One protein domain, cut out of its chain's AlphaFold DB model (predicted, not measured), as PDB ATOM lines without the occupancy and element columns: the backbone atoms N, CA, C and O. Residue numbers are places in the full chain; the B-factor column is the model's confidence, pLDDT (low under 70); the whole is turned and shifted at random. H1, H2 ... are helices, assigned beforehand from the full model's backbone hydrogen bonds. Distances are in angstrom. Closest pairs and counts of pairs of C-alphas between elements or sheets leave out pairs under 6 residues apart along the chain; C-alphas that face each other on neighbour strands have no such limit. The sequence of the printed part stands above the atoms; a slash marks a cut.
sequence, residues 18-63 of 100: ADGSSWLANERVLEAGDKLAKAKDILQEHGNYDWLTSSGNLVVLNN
ATOM      1  N   ALA A  18     164.464 115.441 141.781       92.81
ATOM      2  CA  ALA A  18     164.148 116.211 142.973       92.81
ATOM      3  C   ALA A  18     163.770 117.658 142.614       92.81
ATOM      4  O   ALA A  18     164.635 118.523 142.493       92.81
ATOM      5  N   ASP A  19     162.471 117.898 142.449       92.38
ATOM      6  CA  ASP A  19     161.885 119.222 142.265       92.38
ATOM      7  C   ASP A  19     160.996 119.586 143.462       92.38
ATOM      8  O   ASP A  19     159.892 119.061 143.621       92.38
ATOM      9  N   GLY A  20     161.485 120.500 144.303       89.69
ATOM     10  CA  GLY A  20     160.774 120.978 145.491       89.69
ATOM     11  C   GLY A  20     159.549 121.847 145.198       89.69
ATOM     12  O   GLY A  20     158.745 122.064 146.097       89.69
ATOM     13  N   SER A  21     159.379 122.328 143.962       90.69
ATOM     14  CA  SER A  21     158.187 123.090 143.559       90.69
ATOM     15  C   SER A  21     156.998 122.198 143.192       90.69
ATOM     16  O   SER A  21     155.864 122.667 143.082       90.69
ATOM     17  N   SER A  22     157.243 120.898 143.024       90.81
ATOM     18  CA  SER A  22     156.209 119.933 142.692       90.81
ATOM     19  C   SER A  22     155.290 119.661 143.881       90.81
ATOM     20  O   SER A  22     155.727 119.387 144.994       90.81
ATOM     21  N   TRP A  23     153.987 119.613 143.615       90.50
ATOM     22  CA  TRP A  23     152.956 119.172 144.561       90.50
ATOM     23  C   TRP A  23     153.146 117.745 145.116       90.50
ATOM     24  O   TRP A  23     152.517 117.393 146.110       90.50
ATOM     25  N   LEU A  24     154.001 116.924 144.493       90.31
ATOM     26  CA  LEU A  24     154.350 115.571 144.945       90.31
ATOM     27  C   LEU A  24     155.721 115.516 145.644       90.31
ATOM     28  O   LEU A  24     156.278 114.429 145.822       90.31
ATOM     29  N   ALA A  25     156.290 116.671 146.003       91.19
ATOM     30  CA  ALA A  25     157.542 116.748 146.740       91.19
ATOM     31  C   ALA A  25     157.375 116.190 148.161       91.19
ATOM     32  O   ALA A  25     156.465 116.563 148.900       91.19
ATOM     33  N   ASN A  26     158.283 115.293 148.543       90.50
ATOM     34  CA  ASN A  26     158.434 114.814 149.913       90.50
ATOM     35  C   ASN A  26     159.643 115.491 150.580       90.50
ATOM     36  O   ASN A  26     160.409 116.202 149.928       90.50
ATOM     37  N   GLU A  27     159.846 115.241 151.873       90.62
ATOM     38  CA  GLU A  27     160.959 115.815 152.647       90.62
ATOM     39  C   GLU A  27     162.322 115.597 151.973       90.62
ATOM     40  O   GLU A  27     163.112 116.526 151.836       90.62
ATOM     41  N   ARG A  28     162.563 114.395 151.437       90.88
ATOM     42  CA  ARG A  28     163.791 114.060 150.704       90.88
ATOM     43  C   ARG A  28     164.009 114.948 149.473       90.88
ATOM     44  O   ARG A  28     165.144 115.337 149.201       90.88
ATOM     45  N   VAL A  29     162.949 115.240 148.721       91.75
ATOM     46  CA  VAL A  29     162.994 116.119 147.542       91.75
ATOM     47  C   VAL A  29     163.250 117.570 147.950       91.75
ATOM     48  O   VAL A  29     164.034 118.248 147.288       91.75
ATOM     49  N   LEU A  30     162.656 118.027 149.055       91.62
ATOM     50  CA  LEU A  30     162.900 119.368 149.592       91.62
ATOM     51  C   LEU A  30     164.365 119.533 150.022       91.62
ATOM     52  O   LEU A  30     165.039 120.453 149.565       91.62
ATOM     53  N   GLU A  31     164.905 118.585 150.793       92.56
ATOM     54  CA  GLU A  31     166.318 118.601 151.205       92.56
ATOM     55  C   GLU A  31     167.300 118.519 150.027       92.56
ATOM     56  O   GLU A  31     168.430 119.008 150.099       92.56
ATOM     57  N   ALA A  32     166.915 117.836 148.948       93.94
ATOM     58  CA  ALA A  32     167.741 117.736 147.754       93.94
ATOM     59  C   ALA A  32     167.905 119.090 147.046       93.94
ATOM     60  O   ALA A  32     168.934 119.294 146.401       93.94
ATOM     61  N   GLY A  33     166.953 120.018 147.209       91.94
ATOM     62  CA  GLY A  33     167.054 121.390 146.708       91.94
ATOM     63  C   GLY A  33     168.236 122.145 147.320       91.94
ATOM     64  O   GLY A  33     169.100 122.629 146.588       91.94
ATOM     65  N   ASP A  34     168.338 122.154 148.650       93.12
ATOM     66  CA  ASP A  34     169.437 122.813 149.369       93.12
ATOM     67  C   ASP A  34     170.796 122.179 149.036       93.12
ATOM     68  O   ASP A  34     171.790 122.869 148.793       93.12
ATOM     69  N   LYS A  35     170.834 120.842 148.952       94.38
ATOM     70  CA  LYS A  35     172.038 120.088 148.562       94.38
ATOM     71  C   LYS A  35     172.471 120.428 147.132       94.38
ATOM     72  O   LYS A  35     173.664 120.599 146.882       94.38
ATOM     73  N   LEU A  36     171.522 120.553 146.201       95.88
ATOM     74  CA  LEU A  36     171.796 120.934 144.816       95.88
ATOM     75  C   LEU A  36     172.313 122.371 144.719       95.88
ATOM     76  O   LEU A  36     173.254 122.614 143.965       95.88
ATOM     77  N   ALA A  37     171.731 123.304 145.475       95.12
ATOM     78  CA  ALA A  37     172.201 124.686 145.529       95.12
ATOM     79  C   ALA A  37     173.661 124.738 145.993       95.12
ATOM     80  O   ALA A  37     174.517 125.264 145.283       95.12
ATOM     81  N   LYS A  38     173.985 124.063 147.104       96.75
ATOM     82  CA  LYS A  38     175.360 124.046 147.610       96.75
ATOM     83  C   LYS A  38     176.344 123.368 146.654       96.75
ATOM     84  O   LYS A  38     177.479 123.820 146.519       96.75
ATOM     85  N   ALA A  39     175.923 122.297 145.979       96.31
ATOM     86  CA  ALA A  39     176.737 121.649 144.955       96.31
ATOM     87  C   ALA A  39     177.019 122.595 143.778       96.31
ATOM     88  O   ALA A  39     178.148 122.643 143.297       96.31
ATOM     89  N   LYS A  40     176.020 123.371 143.334       96.31
ATOM     90  CA  LYS A  40     176.202 124.372 142.276       96.31
ATOM     91  C   LYS A  40     177.192 125.455 142.692       96.31
ATOM     92  O   LYS A  40     178.090 125.720 141.903       96.31
ATOM     93  N   ASP A  41     177.095 125.988 143.911       97.38
ATOM     94  CA  ASP A  41     178.040 126.995 144.420       97.38
ATOM     95  C   ASP A  41     179.489 126.492 144.354       97.38
ATOM     96  O   ASP A  41     180.369 127.156 143.814       97.38
ATOM     97  N   ILE A  42     179.732 125.269 144.839       97.38
ATOM     98  CA  ILE A  42     181.065 124.644 144.837       97.38
ATOM     99  C   ILE A  42     181.592 124.474 143.408       97.38
ATOM    100  O   ILE A  42     182.764 124.727 143.134       97.38
ATOM    101  N   LEU A  43     180.737 124.032 142.484       96.94
ATOM    102  CA  LEU A  43     181.120 123.827 141.088       96.94
ATOM    103  C   LEU A  43     181.346 125.145 140.341       96.94
ATOM    104  O   LEU A  43     182.143 125.167 139.406       96.94
ATOM    105  N   GLN A  44     180.672 126.224 140.745       96.56
ATOM    106  CA  GLN A  44     180.912 127.573 140.233       96.56
ATOM    107  C   GLN A  44     182.231 128.150 140.752       96.56
ATOM    108  O   GLN A  44     182.944 128.798 139.993       96.56
ATOM    109  N   GLU A  45     182.579 127.895 142.016       97.88
ATOM    110  CA  GLU A  45     183.803 128.416 142.635       97.88
ATOM    111  C   GLU A  45     185.064 127.637 142.223       97.88
ATOM    112  O   GLU A  45     186.137 128.220 142.062       97.88
ATOM    113  N   HIS A  46     184.954 126.317 142.046       97.50
ATOM    114  CA  HIS A  46     186.115 125.432 141.876       97.50
ATOM    115  C   HIS A  46     186.153 124.661 140.549       97.50
ATOM    116  O   HIS A  46     187.108 123.925 140.301       97.50
ATOM    117  N   GLY A  47     185.133 124.790 139.698       94.44
ATOM    118  CA  GLY A  47     185.017 124.052 138.439       94.44
ATOM    119  C   GLY A  47     184.912 124.952 137.208       94.44
ATOM    120  O   GLY A  47     184.714 126.158 137.294       94.44
ATOM    121  N   ASN A  48     185.003 124.343 136.024       96.62
ATOM    122  CA  ASN A  48     184.607 125.002 134.780       96.62
ATOM    123  C   ASN A  48     183.090 124.848 134.602       96.62
ATOM    124  O   ASN A  48     182.626 123.900 133.967       96.62
ATOM    125  N   TYR A  49     182.324 125.743 135.226       96.62
ATOM    126  CA  TYR A  49     180.867 125.628 135.292       96.62
ATOM    127  C   TYR A  49     180.190 125.646 133.912       96.62
ATOM    128  O   TYR A  49     179.271 124.862 133.673       96.62
ATOM    129  N   ASP A  50     180.684 126.469 132.984       96.56
ATOM    130  CA  ASP A  50     180.150 126.556 131.617       96.56
ATOM    131  C   ASP A  50     180.324 125.233 130.866       96.56
ATOM    132  O   ASP A  50     179.393 124.734 130.231       96.56
ATOM    133  N   TRP A  51     181.499 124.607 130.983       97.56
ATOM    134  CA  TRP A  51     181.726 123.286 130.402       97.56
ATOM    135  C   TRP A  51     180.854 122.216 131.074       97.56
ATOM    136  O   TRP A  51     180.215 121.423 130.379       97.56
ATOM    137  N   LEU A  52     180.776 122.228 132.411       96.19
ATOM    138  CA  LEU A  52     179.994 121.267 133.200       96.19
ATOM    139  C   LEU A  52     178.489 121.329 132.905       96.19
ATOM    140  O   LEU A  52     177.808 120.310 133.001       96.19
ATOM    141  N   THR A  53     177.971 122.502 132.543       96.69
ATOM    142  CA  THR A  53     176.544 122.719 132.255       96.69
ATOM    143  C   THR A  53     176.220 122.803 130.762       96.69
ATOM    144  O   THR A  53     175.056 122.938 130.387       96.69
ATOM    145  N   SER A  54     177.217 122.630 129.886       97.56
ATOM    146  CA  SER A  54     177.055 122.695 128.424       97.56
ATOM    147  C   SER A  54     176.046 121.689 127.853       97.56
ATOM    148  O   SER A  54     175.473 121.919 126.792       97.56
ATOM    149  N   SER A  55     175.813 120.578 128.559       96.69
ATOM    150  CA  SER A  55     174.868 119.521 128.170       96.69
ATOM    151  C   SER A  55     173.531 119.588 128.920       96.69
ATOM    152  O   SER A  55     172.669 118.736 128.712       96.69
ATOM    153  N   GLY A  56     173.342 120.579 129.798       94.81
ATOM    154  CA  GLY A  56     172.123 120.762 130.578       94.81
ATOM    155  C   GLY A  56     172.374 121.189 132.023       94.81
ATOM    156  O   GLY A  56     173.501 121.241 132.512       94.81
ATOM    157  N   ASN A  57     171.281 121.496 132.723       93.50
ATOM    158  CA  ASN A  57     171.329 121.907 134.123       93.50
ATOM    159  C   ASN A  57     171.594 120.707 135.042       93.50
ATOM    160  O   ASN A  57     171.099 119.603 134.812       93.50
ATOM    161  N   LEU A  58     172.318 120.951 136.130       94.69
ATOM    162  CA  LEU A  58     172.532 119.953 137.169       94.69
ATOM    163  C   LEU A  58     171.243 119.740 137.959       94.69
ATOM    164  O   LEU A  58     170.614 120.699 138.418       94.69
ATOM    165  N   VAL A  59     170.898 118.470 138.139       95.06
ATOM    166  CA  VAL A  59     169.718 118.014 138.872       95.06
ATOM    167  C   VAL A  59     170.098 116.877 139.813       95.06
ATOM    168  O   VAL A  59     171.019 116.109 139.535       95.06
ATOM    169  N   VAL A  60     169.373 116.745 140.923       95.12
ATOM    170  CA  VAL A  60     169.485 115.573 141.798       95.12
ATOM    171  C   VAL A  60     168.462 114.539 141.348       95.12
ATOM    172  O   VAL A  60     167.257 114.791 141.344       95.12
ATOM    173  N   LEU A  61     168.946 113.358 140.975       94.75
ATOM    174  CA  LEU A  61     168.093 112.228 140.634       94.75
ATOM    175  C   LEU A  61     167.557 111.588 141.925       94.75
ATOM    176  O   LEU A  61     168.298 110.952 142.674       94.75
ATOM    177  N   ASN A  62     166.260 111.759 142.185       94.88
ATOM    178  CA  ASN A  62     165.590 111.207 143.360       94.88
ATOM    179  C   ASN A  62     165.256 109.711 143.207       94.88
ATOM    180  O   ASN A  62     165.140 109.012 144.211       94.88
ATOM    181  N   ASN A  63     165.164 109.207 141.969       94.75
ATOM    182  CA  ASN A  63     164.810 107.815 141.662       94.75
ATOM    183  C   ASN A  63     163.434 107.394 142.217       94.75
ATOM    184  O   ASN A  63     163.292 106.286 142.746       94.75
TER     185      ASN A  63
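This is residues 18 to 63 of the 100 residues of an uncharacterized protein of Shewanella sp. HN-41 (UniProt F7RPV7). One long helix, H1, makes the long axis, and the residues before and after it fold back over the same side of it, making a narrow loop whose two ends come near each other. Residues 18 to 26 curve round into the first residues of H1; after His 46 a tight turn leads into the short helix H2, and residues 54 to 63 then run back beside H1 toward the first printed residues. The printed part has 46 residues, with two named helices in the order H1, H2 and no named strand; its class is all helix. It is elongated, spanning 33 by 19 by 16 A, and only just loose, close to compact, with a radius of gyration of the C-alphas of 11.8 A.

The printed part begins at Ala 18, C-alpha at (164.148, 116.211, 142.973). H1, residues 27 to 46, measures 29.0 A from its first C-alpha at (160.959, 115.815, 152.647) to its last at (186.115, 125.432, 141.876). H2 holds residues 49 to 53, and its last C-alpha is at (176.544, 122.719, 132.255).

A tight link of 2 residues joins H1 to H2. The two helices are close but not clearly touching: their closest C-alphas, those of Leu 43 and Tyr 49, are 6.1 A apart. Their centres are 15.5 A apart. In H2 every O i to N i+4 pair is within hydrogen-bond range, and in H1 15 of 16 are.

The two C-alphas farthest apart, those of Trp 23 and His 46, are 33.9 A apart, while the first and last printed C-alphas, those of Ala 18 and Asn 63, are 8.5 A apart. The printed part has no cut. The mean pLDDT of the printed part is 94.4, and no printed residue is under 70.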